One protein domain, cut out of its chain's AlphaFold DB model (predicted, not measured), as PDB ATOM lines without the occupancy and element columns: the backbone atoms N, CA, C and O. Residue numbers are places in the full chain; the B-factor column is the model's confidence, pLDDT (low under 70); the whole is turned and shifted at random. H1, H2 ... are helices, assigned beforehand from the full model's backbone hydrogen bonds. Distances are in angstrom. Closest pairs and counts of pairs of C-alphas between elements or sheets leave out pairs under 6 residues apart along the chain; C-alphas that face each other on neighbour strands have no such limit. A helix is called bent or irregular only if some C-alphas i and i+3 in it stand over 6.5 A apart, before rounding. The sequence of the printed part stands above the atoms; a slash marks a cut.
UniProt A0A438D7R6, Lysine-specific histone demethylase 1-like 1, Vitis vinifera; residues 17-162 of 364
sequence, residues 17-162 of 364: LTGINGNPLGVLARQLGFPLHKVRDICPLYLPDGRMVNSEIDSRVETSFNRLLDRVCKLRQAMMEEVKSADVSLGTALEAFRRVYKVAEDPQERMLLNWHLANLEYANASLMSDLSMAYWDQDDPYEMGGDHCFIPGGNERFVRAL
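What this domain is: This is residues 17 to 162 of the 364 residues of the protein "Lysine-specific histone demethylase 1-like 1" of Vitis vinifera (UniProt A0A438D7R6). Picture two lobes set well apart: a larger one in which the long helix H2 is the backbone, with H3 and H4 both packed slantwise on one side of it, and a small one made of two short helices, H1 and H5, near each other. Two long stretches with no named element, residues 32 to 54 and residues 125 to 155, join the lobes as two strings and leave the space between them largely open; close to the small lobe a short antiparallel pairing of residues 37 to 38 with 149 to 150 ties the strings together. The printed part has 146 residues with five named helices, in the order H1, H2, H3, H4, H5, and no named strand; the class is all helix, though the helices hold 71 residues, under half. The whole is loose, with a radius of gyration of the C-alphas of 19.0 A, and flat, spanning 53 by 47 by 21 A.

Where its parts are: Begin with H2, the longest helix, residues 55 to 82. Find C-alpha 55 at (-55.383, -1.515, 41.835); from there the helix runs 40.9 A to C-alpha 82 at (-19.527, 16.899, 35.069), with x rising most of the way. Next look at H4, residues 107 to 124, which is 25.6 A from first to last C-alpha, and at H3, residues 90 to 100, which is 15.5 A long. Then go to the two short helices, whose z values are much higher. H1 is residues 24 to 31, with C-alpha 24 at (-46.535, 27.125, 62.306), and H5 is residues 156 to 161, ending at C-alpha 161 at (-57.485, 35.949, 63.995). None of the five helices is bent.

How they stand to each other: Start again at H2 and look first at its residues 57 to 65, which alone touch H4. The closest C-alphas there are those of Val 61 and Leu 113, 6.2 A apart, and H4 touches with residues 109 to 116 alone. H2 and H4 run the same way at a steep tilt of 55 degrees. Further along, residues 68 to 72 of H2 alone touch H3, and the closest C-alphas are those of Leu 68 and Leu 94, 6.2 A apart. H2 and H3 run opposite ways at a steep tilt of 68 degrees, only just short of about perpendicular. H3 and H4 are apart from each other. Now move to H1 and H5: they are close but not clearly touching, with the closest C-alphas, those of Ala 29 and Phe 158, 7.8 A apart. They run the same way at a steep tilt of 60 degrees. Both are apart from H2, H3 and H4. On the backbone you will find every O i to N i+4 pair within hydrogen-bond range in H1, H2, H3, H4 and H5.

The domain as a whole: The two C-alphas farthest apart are those of Val 100 and Ala 161, at 53.8 A, while the first and last printed C-alphas, those of Leu 17 and Leu 162, are 17.1 A apart. Follow residues 17 to 162 and you will meet no cut. The links from H1 to H2, with 23 residues, and from H4 to H5, with 31, are long; those from H2 to H3, with 7, and from H3 to H4, with 6, are short. In the B-factor column the mean pLDDT of the printed part of this model is 91.3. Look at residues 81 to 85, of which 81 to 82 belong to H2, for the five printed residues under 70.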
ATOM      1  N   LEU A  17     -53.196  22.554  54.456       93.12
ATOM      2  CA  LEU A  17     -51.987  22.617  55.266       93.12
ATOM      3  C   LEU A  17     -51.169  21.354  55.007       93.12
ATOM      4  O   LEU A  17     -51.559  20.262  55.429       93.12
ATOM      5  N   THR A  18     -50.063  21.496  54.285       92.62
ATOM      6  CA  THR A  18     -49.184  20.381  53.940       92.62
ATOM      7  C   THR A  18     -48.235  20.071  55.100       92.62
ATOM      8  O   THR A  18     -47.284  20.807  55.342       92.62
ATOM      9  N   GLY A  19     -48.547  19.006  55.851       93.44
ATOM     10  CA  GLY A  19     -47.769  18.571  57.010       93.44
ATOM     11  C   GLY A  19     -48.045  19.441  58.232       93.44
ATOM     12  O   GLY A  19     -47.958  20.664  58.172       93.44
ATOM     13  N   ILE A  20     -48.416  18.839  59.362       92.81
ATOM     14  CA  ILE A  20     -48.746  19.582  60.597       92.81
ATOM     15  C   ILE A  20     -47.661  19.499  61.674       92.81
ATOM     16  O   ILE A  20     -47.739  20.216  62.676       92.81
ATOM     17  N   ASN A  21     -46.650  18.648  61.504       92.38
ATOM     18  CA  ASN A  21     -45.546  18.542  62.452       92.38
ATOM     19  C   ASN A  21     -44.493  19.598  62.122       92.38
ATOM     20  O   ASN A  21     -43.963  19.630  61.021       92.38
ATOM     21  N   GLY A  22     -44.200  20.481  63.079       86.62
ATOM     22  CA  GLY A  22     -43.307  21.621  62.848       86.62
ATOM     23  C   GLY A  22     -43.941  22.768  62.050       86.62
ATOM     24  O   GLY A  22     -43.334  23.829  61.939       86.62
ATOM     25  N   ASN A  23     -45.180  22.604  61.570       94.56
ATOM     26  CA  ASN A  23     -45.872  23.628  60.800       94.56
ATOM     27  C   ASN A  23     -46.439  24.739  61.696       94.56
ATOM     28  O   ASN A  23     -47.285  24.454  62.554       94.56
ATOM     29  N   PRO A  24     -46.045  26.013  61.496       94.62
ATOM     30  CA  PRO A  24     -46.535  27.125  62.306       94.62
ATOM     31  C   PRO A  24     -48.048  27.320  62.187       94.62
ATOM     32  O   PRO A  24     -48.690  27.678  63.170       94.62
ATOM     33  N   LEU A  25     -48.647  27.023  61.029       94.12
ATOM     34  CA  LEU A  25     -50.099  27.098  60.857       94.12
ATOM     35  C   LEU A  25     -50.808  25.974  61.622       94.12
ATOM     36  O   LEU A  25     -51.880  26.191  62.178       94.12
ATOM     37  N   GLY A  26     -50.185  24.797  61.736       93.88
ATOM     38  CA  GLY A  26     -50.669  23.720  62.606       93.88
ATOM     39  C   GLY A  26     -50.637  24.108  64.091       93.88
ATOM     40  O   GLY A  26     -51.573  23.804  64.833       93.88
ATOM     41  N   VAL A  27     -49.596  24.827  64.525       93.75
ATOM     42  CA  VAL A  27     -49.501  25.378  65.889       93.75
ATOM     43  C   VAL A  27     -50.563  26.453  66.121       93.75
ATOM     44  O   VAL A  27     -51.302  26.360  67.103       93.75
ATOM     45  N   LEU A  28     -50.692  27.419  65.207       93.25
ATOM     46  CA  LEU A  28     -51.700  28.480  65.285       93.25
ATOM     47  C   LEU A  28     -53.119  27.912  65.303       93.25
ATOM     48  O   LEU A  28     -53.934  28.347  66.109       93.25
ATOM     49  N   ALA A  29     -53.414  26.902  64.479       93.94
ATOM     50  CA  ALA A  29     -54.722  26.251  64.483       93.94
ATOM     51  C   ALA A  29     -55.052  25.689  65.871       93.94
ATOM     52  O   ALA A  29     -56.146  25.911  66.378       93.94
ATOM     53  N   ARG A  30     -54.091  25.025  66.526       92.94
ATOM     54  CA  ARG A  30     -54.275  24.505  67.890       92.94
ATOM     55  C   ARG A  30     -54.455  25.624  68.915       92.94
ATOM     56  O   ARG A  30     -55.335  25.511  69.761       92.94
ATOM     57  N   GLN A  31     -53.659  26.691  68.834       93.94
ATOM     58  CA  GLN A  31     -53.756  27.848  69.738       93.94
ATOM     59  C   GLN A  31     -55.110  28.559  69.624       93.94
ATOM     60  O   GLN A  31     -55.689  28.939  70.636       93.94
ATOM     61  N   LEU A  32     -55.633  28.683  68.403       92.44
ATOM     62  CA  LEU A  32     -56.917  29.323  68.100       92.44
ATOM     63  C   LEU A  32     -58.118  28.370  68.241       92.44
ATOM     64  O   LEU A  32     -59.255  28.756  67.969       92.44
ATOM     65  N   GLY A  33     -57.889  27.109  68.625       93.38
ATOM     66  CA  GLY A  33     -58.940  26.098  68.747       93.38
ATOM     67  C   GLY A  33     -59.613  25.735  67.416       93.38
ATOM     68  O   GLY A  33     -60.772  25.317  67.399       93.38
ATOM     69  N   PHE A  34     -58.926  25.911  66.286       93.06
ATOM     70  CA  PHE A  34     -59.443  25.536  64.975       93.06
ATOM     71  C   PHE A  34     -59.336  24.018  64.775       93.06
ATOM     72  O   PHE A  34     -58.255  23.447  64.953       93.06
ATOM     73  N   PRO A  35     -60.430  23.338  64.384       91.94
ATOM     74  CA  PRO A  35     -60.371  21.921  64.064       91.94
ATOM     75  C   PRO A  35     -59.537  21.689  62.799       91.94
ATOM     76  O   PRO A  35     -59.620  22.457  61.841       91.94
ATOM     77  N   LEU A  36     -58.774  20.597  62.787       92.75
ATOM     78  CA  LEU A  36     -57.997  20.133  61.639       92.75
ATOM     79  C   LEU A  36     -58.632  18.853  61.088       92.75
ATOM     80  O   LEU A  36     -58.799  17.873  61.813       92.75
ATOM     81  N   HIS A  37     -58.991  18.861  59.806       92.19
ATOM     82  CA  HIS A  37     -59.554  17.707  59.111       92.19
ATOM     83  C   HIS A  37     -58.496  17.067  58.221       92.19
ATOM     84  O   HIS A  37     -58.151  17.622  57.180       92.19
ATOM     85  N   LYS A  38     -58.015  15.887  58.620       93.88
ATOM     86  CA  LYS A  38     -57.038  15.104  57.858       93.88
ATOM     87  C   LYS A  38     -57.538  14.799  56.438       93.88
ATOM     88  O   LYS A  38     -58.655  14.307  56.255       93.88
ATOM     89  N   VAL A  39     -56.674  15.039  55.453       91.81
ATOM     90  CA  VAL A  39     -56.810  14.524  54.086       91.81
ATOM     91  C   VAL A  39     -56.656  13.007  54.140       91.81
ATOM     92  O   VAL A  39     -55.706  12.490  54.720       91.81
ATOM     93  N   ARG A  40     -57.630  12.279  53.594       89.25
ATOM     94  CA  ARG A  40     -57.605  10.811  53.591       89.25
ATOM     95  C   ARG A  40     -56.695  10.306  52.476       89.25
ATOM     96  O   ARG A  40     -56.740  10.839  51.376       89.25
ATOM     97  N   ASP A  41     -56.009   9.203  52.743       84.88
ATOM     98  CA  ASP A  41     -55.063   8.591  51.798       84.88
ATOM     99  C   ASP A  41     -55.767   7.831  50.651       84.88
ATOM    100  O   ASP A  41     -55.154   7.453  49.659       84.88
ATOM    101  N   ILE A  42     -57.078   7.594  50.768       86.81
ATOM    102  CA  ILE A  42     -57.855   6.834  49.781       86.81
ATOM    103  C   ILE A  42     -58.292   7.759  48.636       86.81
ATOM    104  O   ILE A  42     -59.239   8.533  48.795       86.81
ATOM    105  N   CYS A  43     -57.659   7.617  47.470       89.00
ATOM    106  CA  CYS A  43     -57.999   8.330  46.235       89.00
ATOM    107  C   CYS A  43     -58.233   7.339  45.075       89.00
ATOM    108  O   CYS A  43     -57.300   7.006  44.350       89.00
ATOM    109  N   PRO A  44     -59.455   6.801  44.899       90.25
ATOM    110  CA  PRO A  44     -59.729   5.853  43.826       90.25
ATOM    111  C   PRO A  44     -59.723   6.549  42.462       90.25
ATOM    112  O   PRO A  44     -60.440   7.532  42.254       90.25
ATOM    113  N   LEU A  45     -58.979   5.989  41.509       93.44
ATOM    114  CA  LEU A  45     -58.961   6.468  40.132       93.44
ATOM    115  C   LEU A  45     -60.106   5.851  39.319       93.44
ATOM    116  O   LEU A  45     -60.368   4.645  39.371       93.44
ATOM    117  N   TYR A  46     -60.781   6.689  38.534       93.19
ATOM    118  CA  TYR A  46     -61.858   6.279  37.636       93.19
ATOM    119  C   TYR A  46     -61.506   6.606  36.190       93.19
ATOM    120  O   TYR A  46     -61.012   7.688  35.881       93.19
ATOM    121  N   LEU A  47     -61.810   5.667  35.298       92.56
ATOM    122  CA  LEU A  47     -61.792   5.899  33.862       92.56
ATOM    123  C   LEU A  47     -62.996   6.779  33.462       92.56
ATOM    124  O   LEU A  47     -64.017   6.767  34.157       92.56
ATOM    125  N   PRO A  48     -62.937   7.488  32.317       90.38
ATOM    126  CA  PRO A  48     -64.039   8.341  31.852       90.38
ATOM    127  C   PRO A  48     -65.376   7.621  31.623       90.38
ATOM    128  O   PRO A  48     -66.408   8.277  31.535       90.38
ATOM    129  N   ASP A  49     -65.363   6.290  31.515       90.50
ATOM    130  CA  ASP A  49     -66.549   5.436  31.363       90.50
ATOM    131  C   ASP A  49     -67.143   4.961  32.707       90.50
ATOM    132  O   ASP A  49     -68.057   4.135  32.738       90.50
ATOM    133  N   GLY A  50     -66.599   5.442  33.830       92.94
ATOM    134  CA  GLY A  50     -67.046   5.108  35.177       92.94
ATOM    135  C   GLY A  50     -66.475   3.812  35.744       92.94
ATOM    136  O   GLY A  50     -66.732   3.488  36.910       92.94
ATOM    137  N   ARG A  51     -65.674   3.051  34.994       94.06
ATOM    138  CA  ARG A  51     -64.966   1.904  35.575       94.06
ATOM    139  C   ARG A  51     -63.883   2.388  36.532       94.06
ATOM    140  O   ARG A  51     -63.186   3.365  36.276       94.06
ATOM    141  N   MET A  52     -63.757   1.693  37.657       94.19
ATOM    142  CA  MET A  52     -62.653   1.919  38.584       94.19
ATOM    143  C   MET A  52     -61.383   1.318  37.983       94.19
ATOM    144  O   MET A  52     -61.433   0.239  37.385       94.19
ATOM    145  N   VAL A  53     -60.264   2.020  38.121       94.62
ATOM    146  CA  VAL A  53     -58.959   1.508  37.707       94.62
ATOM    147  C   VAL A  53     -58.603   0.302  38.581       94.62
ATOM    148  O   VAL A  53     -58.859   0.290  39.783       94.62
ATOM    149  N   ASN A  54     -58.054  -0.746  37.966       94.44
ATOM    150  CA  ASN A  54     -57.588  -1.916  38.701       94.44
ATOM    151  C   ASN A  54     -56.373  -1.535  39.568       94.44
ATOM    152  O   ASN A  54     -55.411  -0.969  39.055       94.44
ATOM    153  N   SER A  55     -56.406  -1.894  40.853       93.31
ATOM    154  CA  SER A  55     -55.383  -1.515  41.835       93.31
ATOM    155  C   SER A  55     -53.980  -2.048  41.526       93.31
ATOM    156  O   SER A  55     -52.994  -1.414  41.886       93.31
ATOM    157  N   GLU A  56     -53.858  -3.198  40.856       94.31
ATOM    158  CA  GLU A  56     -52.554  -3.741  40.449       94.31
ATOM    159  C   GLU A  56     -51.949  -2.937  39.295       94.31
ATOM    160  O   GLU A  56     -50.737  -2.734  39.249       94.31
ATOM    161  N   ILE A  57     -52.787  -2.474  38.359       94.50
ATOM    162  CA  ILE A  57     -52.343  -1.603  37.262       94.50
ATOM    163  C   ILE A  57     -51.933  -0.244  37.827       94.50
ATOM    164  O   ILE A  57     -50.856   0.238  37.490       94.50
ATOM    165  N   ASP A  58     -52.762   0.329  38.701       94.69
ATOM    166  CA  ASP A  58     -52.495   1.597  39.386       94.69
ATOM    167  C   ASP A  58     -51.132   1.563  40.100       94.69
ATOM    168  O   ASP A  58     -50.205   2.280  39.727       94.69
ATOM    169  N   SER A  59     -50.936   0.583  40.990       94.81
ATOM    170  CA  SER A  59     -49.680   0.401  41.727       94.81
ATOM    171  C   SER A  59     -48.466   0.143  40.815       94.81
ATOM    172  O   SER A  59     -47.357   0.624  41.077       94.81
ATOM    173  N   ARG A  60     -48.643  -0.595  39.707       95.88
ATOM    174  CA  ARG A  60     -47.569  -0.833  38.726       95.88
ATOM    175  C   ARG A  60     -47.161   0.452  38.004       95.88
ATOM    176  O   ARG A  60     -45.962   0.670  37.795       95.88
ATOM    177  N   VAL A  61     -48.127   1.272  37.594       96.88
ATOM    178  CA  VAL A  61     -47.863   2.545  36.914       96.88
ATOM    179  C   VAL A  61     -47.239   3.542  37.882       96.88
ATOM    180  O   VAL A  61     -46.217   4.126  37.530       96.88
ATOM    181  N   GLU A  62     -47.746   3.649  39.108       96.00
ATOM    182  CA  GLU A  62     -47.157   4.464  40.175       96.00
ATOM    183  C   GLU A  62     -45.688   4.080  40.420       96.00
ATOM    184  O   GLU A  62     -44.788   4.921  40.372       96.00
ATOM    185  N   THR A  63     -45.404   2.782  40.577       97.19
ATOM    186  CA  THR A  63     -44.027   2.279  40.720       97.19
ATOM    187  C   THR A  63     -43.159   2.657  39.517       97.19
ATOM    188  O   THR A  63     -41.979   2.981  39.660       97.19
ATOM    189  N   SER A  64     -43.718   2.596  38.309       97.44
ATOM    190  CA  SER A  64     -42.991   2.926  37.082       97.44
ATOM    191  C   SER A  64     -42.713   4.425  36.966       97.44
ATOM    192  O   SER A  64     -41.618   4.795  36.547       97.44
ATOM    193  N   PHE A  65     -43.664   5.268  37.368       97.88
ATOM    194  CA  PHE A  65     -43.523   6.718  37.449       97.88
ATOM    195  C   PHE A  65     -42.425   7.113  38.445       97.88
ATOM    196  O   PHE A  65     -41.480   7.801  38.062       97.88
ATOM    197  N   ASN A  66     -42.455   6.571  39.666       97.25
ATOM    198  CA  ASN A  66     -41.423   6.830  40.674       97.25
ATOM    199  C   ASN A  66     -40.029   6.380  40.204       97.25
ATOM    200  O   ASN A  66     -39.051   7.103  40.354       97.25
ATOM    201  N   ARG A  67     -39.929   5.245  39.498       97.38
ATOM    202  CA  ARG A  67     -38.661   4.814  38.879       97.38
ATOM    203  C   ARG A  67     -38.167   5.745  37.771       97.38
ATOM    204  O   ARG A  67     -36.966   5.755  37.496       97.38
ATOM    205  N   LEU A  68     -39.052   6.456  37.069       97.69
ATOM    206  CA  LEU A  68     -38.636   7.481  36.108       97.69
ATOM    207  C   LEU A  68     -38.036   8.681  36.846       97.69
ATOM    208  O   LEU A  68     -36.955   9.116  36.456       97.69
ATOM    209  N   LEU A  69     -38.666   9.137  37.933       96.38
ATOM    210  CA  LEU A  69     -38.125  10.198  38.789       96.38
ATOM    211  C   LEU A  69     -36.764   9.804  39.383       96.38
ATOM    212  O   LEU A  69     -35.799  10.537  39.201       96.38
ATOM    213  N   ASP A  70     -36.623   8.595  39.936       95.44
ATOM    214  CA  ASP A  70     -35.340   8.090  40.457       95.44
ATOM    215  C   ASP A  70     -34.210   8.153  39.418       95.44
ATOM    216  O   ASP A  70     -33.047   8.420  39.734       95.44
ATOM    217  N   ARG A  71     -34.529   7.858  38.151       94.94
ATOM    218  CA  ARG A  71     -33.562   7.921  37.045       94.94
ATOM    219  C   ARG A  71     -33.199   9.357  36.703       94.94
ATOM    220  O   ARG A  71     -32.026   9.614  36.444       94.94
ATOM    221  N   VAL A  72     -34.166  10.270  36.737       93.88
ATOM    222  CA  VAL A  72     -33.910  11.706  36.602       93.88
ATOM    223  C   VAL A  72     -33.007  12.197  37.736       93.88
ATOM    224  O   VAL A  72     -32.001  12.844  37.457       93.88
ATOM    225  N   CYS A  73     -33.266  11.813  38.988       91.62
ATOM    226  CA  CYS A  73     -32.424  12.188  40.126       91.62
ATOM    227  C   CYS A  73     -30.982  11.669  39.978       91.62
ATOM    228  O   CYS A  73     -30.034  12.399  40.261       91.62
ATOM    229  N   LYS A  74     -30.798  10.435  39.486       91.75
ATOM    230  CA  LYS A  74     -29.466   9.874  39.191       91.75
ATOM    231  C   LYS A  74     -28.765  10.602  38.047       91.75
ATOM    232  O   LYS A  74     -27.565  10.851  38.130       91.75
ATOM    233  N   LEU A  75     -29.501  10.953  36.991       90.25
ATOM    234  CA  LEU A  75     -28.968  11.745  35.883       90.25
ATOM    235  C   LEU A  75     -28.519  13.127  36.365       90.25
ATOM    236  O   LEU A  75     -27.413  13.545  36.043       90.25
ATOM    237  N   ARG A  76     -29.336  13.794  37.189       89.19
ATOM    238  CA  ARG A  76     -28.986  15.060  37.842       89.19
ATOM    239  C   ARG A  76     -27.671  14.953  38.612       89.19
ATOM    240  O   ARG A  76     -26.812  15.808  38.430       89.19
ATOM    241  N   GLN A  77     -27.512  13.921  39.443       86.44
ATOM    242  CA  GLN A  77     -26.290  13.718  40.232       86.44
ATOM    243  C   GLN A  77     -25.051  13.608  39.332       86.44
ATOM    244  O   GLN A  77     -24.077  14.317  39.559       86.44
ATOM    245  N   ALA A  78     -25.124  12.811  38.262       84.94
ATOM    246  CA  ALA A  78     -24.028  12.687  37.301       84.94
ATOM    247  C   ALA A  78     -23.739  14.008  36.556       84.94
ATOM    248  O   ALA A  78     -22.587  14.397  36.384       84.94
ATOM    249  N   MET A  79     -24.779  14.741  36.145       81.06
ATOM    250  CA  MET A  79     -24.619  16.004  35.418       81.06
ATOM    251  C   MET A  79     -24.047  17.131  36.285       81.06
ATOM    252  O   MET A  79     -23.239  17.914  35.794       81.06
ATOM    253  N   MET A  80     -24.424  17.217  37.564       72.50
ATOM    254  CA  MET A  80     -23.893  18.229  38.487       72.50
ATOM    255  C   MET A  80     -22.392  18.055  38.762       72.50
ATOM    256  O   MET A  80     -21.699  19.041  39.023       72.50
ATOM    257  N   GLU A  81     -21.882  16.825  38.673       68.31
ATOM    258  CA  GLU A  81     -20.453  16.528  38.806       68.31
ATOM    259  C   GLU A  81     -19.655  16.916  37.547       68.31
ATOM    260  O   GLU A  81     -18.528  17.401  37.663       68.31
ATOM    261  N   GLU A  82     -20.239  16.765  36.351       64.19
ATOM    262  CA  GLU A  82     -19.527  16.899  35.069       64.19
ATOM    263  C   GLU A  82     -19.755  18.239  34.334       64.19
ATOM    264  O   GLU A  82     -18.828  18.762  33.712       64.19
ATOM    265  N   VAL A  83     -20.961  18.825  34.387       62.66
ATOM    266  CA  VAL A  83     -21.355  20.014  33.600       62.66
ATOM    267  C   VAL A  83     -22.245  20.953  34.427       62.66
ATOM    268  O   VAL A  83     -23.470  20.889  34.388       62.66
ATOM    269  N   LYS A  84     -21.624  21.905  35.136       58.69
ATOM    270  CA  LYS A  84     -22.302  22.826  36.076       58.69
ATOM    271  C   LYS A  84     -23.371  23.764  35.481       58.69
ATOM    272  O   LYS A  84     -24.046  24.429  36.256       58.69
ATOM    273  N   SER A  85     -23.514  23.875  34.156       59.53
ATOM    274  CA  SER A  85     -24.397  24.881  33.527       59.53
ATOM    275  C   SER A  85     -25.426  24.333  32.532       59.53
ATOM    276  O   SER A  85     -26.034  25.126  31.814       59.53
ATOM    277  N   ALA A  86     -25.589  23.014  32.415       71.06
ATOM    278  CA  ALA A  86     -26.565  22.432  31.496       71.06
ATOM    279  C   ALA A  86     -27.801  21.983  32.280       71.06
ATOM    280  O   ALA A  86     -27.814  20.890  32.838       71.06
ATOM    281  N   ASP A  87     -28.825  22.833  32.320       84.06
ATOM    282  CA  ASP A  87     -30.153  22.447  32.794       84.06
ATOM    283  C   ASP A  87     -31.053  22.105  31.600       84.06
ATOM    284  O   ASP A  87     -30.953  22.701  30.524       84.06
ATOM    285  N   VAL A  88     -31.919  21.115  31.784       90.94
ATOM    286  CA  VAL A  88     -32.904  20.668  30.792       90.94
ATOM    287  C   VAL A  88     -34.269  20.604  31.455       90.94
ATOM    288  O   VAL A  88     -34.371  20.544  32.678       90.94
ATOM    289  N   SER A  89     -35.338  20.585  30.660       94.69
ATOM    290  CA  SER A  89     -36.672  20.428  31.235       94.69
ATOM    291  C   SER A  89     -36.858  19.046  31.856       94.69
ATOM    292  O   SER A  89     -36.475  18.026  31.265       94.69
ATOM    293  N   LEU A  90     -37.518  19.000  33.015       95.12
ATOM    294  CA  LEU A  90     -37.923  17.751  33.658       95.12
ATOM    295  C   LEU A  90     -38.747  16.879  32.697       95.12
ATOM    296  O   LEU A  90     -38.510  15.676  32.578       95.12
ATOM    297  N   GLY A  91     -39.658  17.493  31.934       95.31
ATOM    298  CA  GLY A  91     -40.478  16.808  30.936       95.31
ATOM    299  C   GLY A  91     -39.668  16.131  29.829       95.31
ATOM    300  O   GLY A  91     -39.967  14.995  29.457       95.31
ATOM    301  N   THR A  92     -38.609  16.782  29.334       95.31
ATOM    302  CA  THR A  92     -37.715  16.191  28.323       95.31
ATOM    303  C   THR A  92     -37.011  14.955  28.878       95.31
ATOM    304  O   THR A  92     -36.970  13.920  28.209       95.31
ATOM    305  N   ALA A  93     -36.495  15.035  30.107       95.12
ATOM    306  CA  ALA A  93     -35.809  13.920  30.752       95.12
ATOM    307  C   ALA A  93     -36.757  12.736  31.019       95.12
ATOM    308  O   ALA A  93     -36.433  11.589  30.689       95.12
ATOM    309  N   LEU A  94     -37.955  13.008  31.546       96.81
ATOM    310  CA  LEU A  94     -38.976  11.992  31.806       96.81
ATOM    311  C   LEU A  94     -39.417  11.281  30.522       96.81
ATOM    312  O   LEU A  94     -39.435  10.049  30.489       96.81
ATOM    313  N   GLU A  95     -39.717  12.014  29.445       96.81
ATOM    314  CA  GLU A  95     -40.130  11.398  28.177       96.81
ATOM    315  C   GLU A  95     -38.983  10.616  27.517       96.81
ATOM    316  O   GLU A  95     -39.216   9.541  26.954       96.81
ATOM    317  N   ALA A  96     -37.736  11.088  27.627       96.19
ATOM    318  CA  ALA A  96     -36.569  10.350  27.148       96.19
ATOM    319  C   ALA A  96     -36.430   8.998  27.868       96.19
ATOM    320  O   ALA A  96     -36.355   7.953  27.213       96.19
ATOM    321  N   PHE A  97     -36.477   8.983  29.204       97.12
ATOM    322  CA  PHE A  97     -36.415   7.736  29.967       97.12
ATOM    323  C   PHE A  97     -37.622   6.837  29.721       97.12
ATOM    324  O   PHE A  97     -37.465   5.621  29.580       97.12
ATOM    325  N   ARG A  98     -38.821   7.409  29.602       97.75
ATOM    326  CA  ARG A  98     -40.025   6.649  29.275       97.75
ATOM    327  C   ARG A  98     -39.868   5.897  27.951       97.75
ATOM    328  O   ARG A  98     -40.192   4.713  27.899       97.75
ATOM    329  N   ARG A  99     -39.313   6.540  26.913       97.12
ATOM    330  CA  ARG A  99     -39.022   5.912  25.609       97.12
ATOM    331  C   ARG A  99     -37.942   4.839  25.699       97.12
ATOM    332  O   ARG A  99     -38.148   3.734  25.205       97.12
ATOM    333  N   VAL A 100     -36.812   5.141  26.340       97.12
ATOM    334  CA  VAL A 100     -35.676   4.207  26.468       97.12
ATOM    335  C   VAL A 100     -36.088   2.929  27.196       97.12
ATOM    336  O   VAL A 100     -35.747   1.828  26.768       97.12
ATOM    337  N   TYR A 101     -36.866   3.067  28.268       96.50
ATOM    338  CA  TYR A 101     -37.303   1.944  29.093       96.50
ATOM    339  C   TYR A 101     -38.685   1.400  28.719       96.50
ATOM    340  O   TYR A 101     -39.170   0.506  29.409       96.50
ATOM    341  N   LYS A 102     -39.299   1.907  27.640       96.56
ATOM    342  CA  LYS A 102     -40.615   1.481  27.133       96.56
ATOM    343  C   LYS A 102     -41.688   1.453  28.229       96.56
ATOM    344  O   LYS A 102     -42.431   0.486  28.372       96.56
ATOM    345  N   VAL A 103     -41.723   2.501  29.053       96.50
ATOM    346  CA  VAL A 103     -42.681   2.624  30.159       96.50
ATOM    347  C   VAL A 103     -44.038   3.072  29.613       96.50
ATOM    348  O   VAL A 103     -44.101   4.043  28.853       96.50
ATOM    349  N   ALA A 104     -45.110   2.392  30.035       95.88
ATOM    350  CA  ALA A 104     -46.496   2.720  29.691       95.88
ATOM    351  C   ALA A 104     -46.742   2.825  28.167       95.88
ATOM    352  O   ALA A 104     -47.185   3.857  27.646       95.88
ATOM    353  N   GLU A 105     -46.383   1.762  27.439       95.44
ATOM    354  CA  GLU A 105     -46.693   1.602  26.008       95.44
ATOM    355  C   GLU A 105     -48.154   1.185  25.777       95.44
ATOM    356  O   GLU A 105     -48.729   1.502  24.737       95.44
ATOM    357  N   ASP A 106     -48.770   0.512  26.753       95.31
ATOM    358  CA  ASP A 106     -50.205   0.238  26.730       95.31
ATOM    359  C   ASP A 106     -51.012   1.550  26.876       95.31
ATOM    360  O   ASP A 106     -50.663   2.387  27.714       95.31
ATOM    361  N   PRO A 107     -52.096   1.762  26.103       94.19
ATOM    362  CA  PRO A 107     -52.875   2.999  26.161       94.19
ATOM    363  C   PRO A 107     -53.498   3.306  27.529       94.19
ATOM    364  O   PRO A 107     -53.591   4.477  27.906       94.19
ATOM    365  N   GLN A 108     -53.932   2.288  28.279       92.69
ATOM    366  CA  GLN A 108     -54.503   2.487  29.608       92.69
ATOM    367  C   GLN A 108     -53.405   2.855  30.607       92.69
ATOM    368  O   GLN A 108     -53.563   3.825  31.348       92.69
ATOM    369  N   GLU A 109     -52.272   2.148  30.588       95.62
ATOM    370  CA  GLU A 109     -51.110   2.513  31.409       95.62
ATOM    371  C   GLU A 109     -50.605   3.919  31.077       95.62
ATOM    372  O   GLU A 109     -50.261   4.682  31.979       95.62
ATOM    373  N   ARG A 110     -50.606   4.298  29.792       96.38
ATOM    374  CA  ARG A 110     -50.229   5.643  29.353       96.38
ATOM    375  C   ARG A 110     -51.137   6.705  29.953       96.38
ATOM    376  O   ARG A 110     -50.651   7.744  30.388       96.38
ATOM    377  N   MET A 111     -52.442   6.462  29.971       95.12
ATOM    378  CA  MET A 111     -53.393   7.403  30.548       95.12
ATOM    379  C   MET A 111     -53.171   7.584  32.056       95.12
ATOM    380  O   MET A 111     -53.240   8.709  32.542       95.12
ATOM    381  N   LEU A 112     -52.851   6.507  32.778       95.94
ATOM    382  CA  LEU A 112     -52.520   6.569  34.206       95.94
ATOM    383  C   LEU A 112     -51.182   7.276  34.453       95.94
ATOM    384  O   LEU A 112     -51.084   8.114  35.344       95.94
ATOM    385  N   LEU A 113     -50.172   7.029  33.615       97.25
ATOM    386  CA  LEU A 113     -48.909   7.764  33.682       97.25
ATOM    387  C   LEU A 113     -49.141   9.266  33.463       97.25
ATOM    388  O   LEU A 113     -48.606  10.084  34.204       97.25
ATOM    389  N   ASN A 114     -49.978   9.632  32.488       96.00
ATOM    390  CA  ASN A 114     -50.353  11.024  32.245       96.00
ATOM    391  C   ASN A 114     -51.110  11.639  33.432       96.00
ATOM    392  O   ASN A 114     -50.964  12.832  33.672       96.00
ATOM    393  N   TRP A 115     -51.884  10.853  34.188       95.75
ATOM    394  CA  TRP A 115     -52.511  11.322  35.426       95.75
ATOM    395  C   TRP A 115     -51.461  11.677  36.492       95.75
ATOM    396  O   TRP A 115     -51.539  12.759  37.067       95.75
ATOM    397  N   HIS A 116     -50.433  10.841  36.696       96.75
ATOM    398  CA  HIS A 116     -49.329  11.164  37.615       96.75
ATOM    399  C   HIS A 116     -48.522  12.385  37.155       96.75
ATOM    400  O   HIS A 116     -48.184  13.236  37.975       96.75
ATOM    401  N   LEU A 117     -48.258  12.509  35.850       96.81
ATOM    402  CA  LEU A 117     -47.593  13.687  35.286       96.81
ATOM    403  C   LEU A 117     -48.433  14.955  35.490       96.81
ATOM    404  O   LEU A 117     -47.896  15.968  35.922       96.81
ATOM    405  N   ALA A 118     -49.749  14.892  35.273       96.19
ATOM    406  CA  ALA A 118     -50.651  16.009  35.547       96.19
ATOM    407  C   ALA A 118     -50.716  16.355  37.047       96.19
ATOM    408  O   ALA A 118     -50.836  17.525  37.403       96.19
ATOM    409  N   ASN A 119     -50.608  15.362  37.937       95.25
ATOM    410  CA  ASN A 119     -50.506  15.596  39.378       95.25
ATOM    411  C   ASN A 119     -49.179  16.284  39.755       95.25
ATOM    412  O   ASN A 119     -49.156  17.122  40.654       95.25
ATOM    413  N   LEU A 120     -48.090  15.985  39.040       95.81
ATOM    414  CA  LEU A 120     -46.812  16.681  39.195       95.81
ATOM    415  C   LEU A 120     -46.873  18.122  38.653       95.81
ATOM    416  O   LEU A 120     -46.352  19.038  39.287       95.81
ATOM    417  N   GLU A 121     -47.563  18.350  37.529       94.62
ATOM    418  CA  GLU A 121     -47.836  19.701  37.005       94.62
ATOM    419  C   GLU A 121     -48.707  20.504  37.970       94.62
ATOM    420  O   GLU A 121     -48.497  21.699  38.155       94.62
ATOM    421  N   TYR A 122     -49.669  19.842  38.619       93.06
ATOM    422  CA  TYR A 122     -50.458  20.435  39.692       93.06
ATOM    423  C   TYR A 122     -49.565  20.845  40.864       93.06
ATOM    424  O   TYR A 122     -49.598  22.009  41.254       93.06
ATOM    425  N   ALA A 123     -48.729  19.943  41.384       90.38
ATOM    426  CA  ALA A 123     -47.853  20.233  42.522       90.38
ATOM    427  C   ALA A 123     -46.931  21.443  42.279       90.38
ATOM    428  O   ALA A 123     -46.684  22.209  43.202       90.38
ATOM    429  N   ASN A 124     -46.506  21.661  41.031       91.19
ATOM    430  CA  ASN A 124     -45.597  22.745  40.654       91.19
ATOM    431  C   ASN A 124     -46.283  23.947  39.968       91.19
ATOM    432  O   ASN A 124     -45.604  24.877  39.548       91.19
ATOM    433  N   ALA A 125     -47.608  23.917  39.780       88.62
ATOM    434  CA  ALA A 125     -48.373  24.921  39.024       88.62
ATOM    435  C   ALA A 125     -47.779  25.316  37.654       88.62
ATOM    436  O   ALA A 125     -47.968  26.442  37.186       88.62
ATOM    437  N   SER A 126     -47.084  24.398  36.986       90.19
ATOM    438  CA  SER A 126     -46.393  24.681  35.729       90.19
ATOM    439  C   SER A 126     -46.353  23.470  34.808       90.19
ATOM    440  O   SER A 126     -46.621  22.340  35.222       90.19
ATOM    441  N   LEU A 127     -46.029  23.720  33.542       92.56
ATOM    442  CA  LEU A 127     -45.803  22.679  32.552       92.56
ATOM    443  C   LEU A 127     -44.512  21.928  32.868       92.56
ATOM    444  O   LEU A 127     -43.487  22.533  33.187       92.56
ATOM    445  N   MET A 128     -44.510  20.614  32.646       92.06
ATOM    446  CA  MET A 128     -43.280  19.812  32.742       92.06
ATOM    447  C   MET A 128     -42.155  20.320  31.823       92.06
ATOM    448  O   MET A 128     -40.979  20.049  32.073       92.06
ATOM    449  N   SER A 129     -42.499  21.031  30.743       93.88
ATOM    450  CA  SER A 129     -41.545  21.645  29.815       93.88
ATOM    451  C   SER A 129     -40.781  22.825  30.396       93.88
ATOM    452  O   SER A 129     -39.750  23.166  29.826       93.88
ATOM    453  N   ASP A 130     -41.270  23.413  31.486       90.12
ATOM    454  CA  ASP A 130     -40.742  24.655  32.055       90.12
ATOM    455  C   ASP A 130     -40.025  24.400  33.387       90.12
ATOM    456  O   ASP A 130     -39.229  25.229  33.823       90.12
ATOM    457  N   LEU A 131     -40.269  23.244  34.015       92.12
ATOM    458  CA  LEU A 131     -39.615  22.834  35.256       92.12
ATOM    459  C   LEU A 131     -38.151  22.460  35.041       92.12
ATOM    460  O   LEU A 131     -37.827  21.660  34.155       92.12
ATOM    461  N   SER A 132     -37.286  22.972  35.914       92.00
ATOM    462  CA  SER A 132     -35.881  22.571  35.989       92.00
ATOM    463  C   SER A 132     -35.756  21.097  36.372       92.00
ATOM    464  O   SER A 132     -36.186  20.688  37.447       92.00
ATOM    465  N   MET A 133     -35.107  20.281  35.537       93.12
ATOM    466  CA  MET A 133     -34.775  18.904  35.917       93.12
ATOM    467  C   MET A 133     -33.846  18.874  37.142       93.12
ATOM    468  O   MET A 133     -33.912  17.951  37.954       93.12
ATOM    469  N   ALA A 134     -32.965  19.869  37.268       88.50
ATOM    470  CA  ALA A 134     -31.979  19.933  38.333       88.50
ATOM    471  C   ALA A 134     -32.575  20.326  39.699       88.50
ATOM    472  O   ALA A 134     -32.112  19.812  40.721       88.50
ATOM    473  N   TYR A 135     -33.585  21.199  39.726       88.75
ATOM    474  CA  TYR A 135     -33.994  21.896  40.952       88.75
ATOM    475  C   TYR A 135     -35.501  21.850  41.271       88.75
ATOM    476  O   TYR A 135     -35.920  22.518  42.211       88.75
ATOM    477  N   TRP A 136     -36.322  21.095  40.527       91.06
ATOM    478  CA  TRP A 136     -37.780  21.044  40.753       91.06
ATOM    479  C   TRP A 136     -38.204  20.594  42.167       91.06
ATOM    480  O   TRP A 136     -39.250  21.023  42.628       91.06
ATOM    481  N   ASP A 137     -37.402  19.755  42.826       91.25
ATOM    482  CA  ASP A 137     -37.613  19.110  44.140       91.25
ATOM    483  C   ASP A 137     -36.601  19.596  45.199       91.25
ATOM    484  O   ASP A 137     -36.238  18.882  46.134       91.25
ATOM    485  N   GLN A 138     -36.035  20.791  45.030       89.06
ATOM    486  CA  GLN A 138     -34.960  21.283  45.902       89.06
ATOM    487  C   GLN A 138     -35.366  21.462  47.376       89.06
ATOM    488  O   GLN A 138     -34.500  21.532  48.254       89.06
ATOM    489  N   ASP A 139     -36.661  21.617  47.633       87.75
ATOM    490  CA  ASP A 139     -37.253  21.859  48.940       87.75
ATOM    491  C   ASP A 139     -37.639  20.563  49.667       87.75
ATOM    492  O   ASP A 139     -37.802  20.602  50.886       87.75
ATOM    493  N   ASP A 140     -37.645  19.410  48.983       90.94
ATOM    494  CA  ASP A 140     -37.933  18.083  49.556       90.94
ATOM    495  C   ASP A 140     -37.205  17.800  50.889       90.94
ATOM    496  O   ASP A 140     -37.836  17.296  51.822       90.94
ATOM    497  N   PRO A 141     -35.907  18.141  51.076       92.25
ATOM    498  CA  PRO A 141     -35.215  17.893  52.344       92.25
ATOM    499  C   PRO A 141     -35.790  18.645  53.553       92.25
ATOM    500  O   PRO A 141     -35.435  18.328  54.691       92.25
ATOM    501  N   TYR A 142     -36.624  19.661  53.320       90.56
ATOM    502  CA  TYR A 142     -37.232  20.502  54.347       90.56
ATOM    503  C   TYR A 142     -38.711  20.176  54.581       90.56
ATOM    504  O   TYR A 142     -39.330  20.834  55.417       90.56
ATOM    505  N   GLU A 143     -39.284  19.175  53.901       88.94
ATOM    506  CA  GLU A 143     -40.705  18.842  54.014       88.94
ATOM    507  C   GLU A 143     -41.148  18.654  55.479       88.94
ATOM    508  O   GLU A 143     -40.512  17.977  56.297       88.94
ATOM    509  N   MET A 144     -42.287  19.258  55.824       92.12
ATOM    510  CA  MET A 144     -42.887  19.110  57.145       92.12
ATOM    511  C   MET A 144     -43.679  17.804  57.227       92.12
ATOM    512  O   MET A 144     -44.627  17.586  56.481       92.12
ATOM    513  N   GLY A 145     -43.335  16.948  58.189       91.81
ATOM    514  CA  GLY A 145     -44.040  15.682  58.387       91.81
ATOM    515  C   GLY A 145     -45.447  15.821  58.993       91.81
ATOM    516  O   GLY A 145     -45.919  16.898  59.366       91.81
ATOM    517  N   GLY A 146     -46.097  14.677  59.206       92.50
ATOM    518  CA  GLY A 146     -47.437  14.593  59.800       92.50
ATOM    519  C   GLY A 146     -48.560  14.713  58.771       92.50
ATOM    520  O   GLY A 146     -48.323  14.793  57.574       92.50
ATOM    521  N   ASP A 147     -49.804  14.701  59.246       94.50
ATOM    522  CA  ASP A 147     -50.976  14.670  58.366       94.50
ATOM    523  C   ASP A 147     -51.150  15.973  57.569       94.50
ATOM    524  O   ASP A 147     -51.070  17.067  58.128       94.50
ATOM    525  N   HIS A 148     -51.509  15.872  56.287       95.12
ATOM    526  CA  HIS A 148     -52.048  17.015  55.549       95.12
ATOM    527  C   HIS A 148     -53.490  17.274  55.996       95.12
ATOM    528  O   HIS A 148     -54.275  16.333  56.148       95.12
ATOM    529  N   CYS A 149     -53.859  18.535  56.229       93.94
ATOM    530  CA  CYS A 149     -55.153  18.879  56.822       93.94
ATOM    531  C   CYS A 149     -55.842  20.060  56.129       93.94
ATOM    532  O   CYS A 149     -55.189  20.967  55.627       93.94
ATOM    533  N   PHE A 150     -57.172  20.089  56.198       91.44
ATOM    534  CA  PHE A 150     -57.996  21.268  55.933       91.44
ATOM    535  C   PHE A 150     -58.476  21.906  57.235       91.44
ATOM    536  O   PHE A 150     -58.657  21.218  58.246       91.44
ATOM    537  N   ILE A 151     -58.789  23.199  57.180       89.94
ATOM    538  CA  ILE A 151     -59.515  23.894  58.244       89.94
ATOM    539  C   ILE A 151     -60.963  24.122  57.799       89.94
ATOM    540  O   ILE A 151     -61.203  24.787  56.789       89.94
ATOM    541  N   PRO A 152     -61.960  23.633  58.554       85.88
ATOM    542  CA  PRO A 152     -63.355  23.980  58.327       85.88
ATOM    543  C   PRO A 152     -63.572  25.490  58.391       85.88
ATOM    544  O   PRO A 152     -63.211  26.149  59.373       85.88
ATOM    545  N   GLY A 153     -64.205  26.024  57.349       80.75
ATOM    546  CA  GLY A 153     -64.410  27.463  57.179       80.75
ATOM    547  C   GLY A 153     -63.276  28.184  56.445       80.75
ATOM    548  O   GLY A 153     -63.393  29.387  56.250       80.75
ATOM    549  N   GLY A 154     -62.230  27.468  56.019       87.88
ATOM    550  CA  GLY A 154     -61.163  27.990  55.166       87.88
ATOM    551  C   GLY A 154     -60.050  28.728  55.909       87.88
ATOM    552  O   GLY A 154     -60.156  29.063  57.095       87.88
ATOM    553  N   ASN A 155     -58.961  28.990  55.190       88.62
ATOM    554  CA  ASN A 155     -57.758  29.613  55.744       88.62
ATOM    555  C   ASN A 155     -57.928  31.105  56.077       88.62
ATOM    556  O   ASN A 155     -57.146  31.654  56.856       88.62
ATOM    557  N   GLU A 156     -58.983  31.763  55.581       86.75
ATOM    558  CA  GLU A 156     -59.339  33.143  55.956       86.75
ATOM    559  C   GLU A 156     -59.473  33.317  57.481       86.75
ATOM    560  O   GLU A 156     -59.212  34.390  58.026       86.75
ATOM    561  N   ARG A 157     -59.818  32.243  58.203       89.19
ATOM    562  CA  ARG A 157     -59.894  32.246  59.668       89.19
ATOM    563  C   ARG A 157     -58.573  32.640  60.334       89.19
ATOM    564  O   ARG A 157     -58.614  33.336  61.345       89.19
ATOM    565  N   PHE A 158     -57.424  32.257  59.767       89.19
ATOM    566  CA  PHE A 158     -56.124  32.717  60.262       89.19
ATOM    567  C   PHE A 158     -55.946  34.213  60.056       89.19
ATOM    568  O   PHE A 158     -55.557  34.911  60.983       89.19
ATOM    569  N   VAL A 159     -56.276  34.712  58.863       83.62
ATOM    570  CA  VAL A 159     -56.158  36.139  58.532       83.62
ATOM    571  C   VAL A 159     -57.008  36.981  59.484       83.62
ATOM    572  O   VAL A 159     -56.549  38.010  59.971       83.62
ATOM    573  N   ARG A 160     -58.225  36.522  59.800       84.50
ATOM    574  CA  ARG A 160     -59.122  37.190  60.753       84.50
ATOM    575  C   ARG A 160     -58.578  37.184  62.179       84.50
ATOM    576  O   ARG A 160     -58.618  38.224  62.822       84.50
ATOM    577  N   ALA A 161     -58.061  36.052  62.653       87.12
ATOM    578  CA  ALA A 161     -57.485  35.949  63.995       87.12
ATOM    579  C   ALA A 161     -56.218  36.807  64.145       87.12
ATOM    580  O   ALA A 161     -56.056  37.520  65.127       87.12
ATOM    581  N   LEU A 162     -55.350  36.823  63.131       83.62
ATOM    582  CA  LEU A 162     -54.157  37.677  63.119       83.62
ATOM    583  C   LEU A 162     -54.491  39.183  63.076       83.62
ATOM    584  O   LEU A 162     -53.609  40.004  63.307       83.62
TER     585      LEU A 162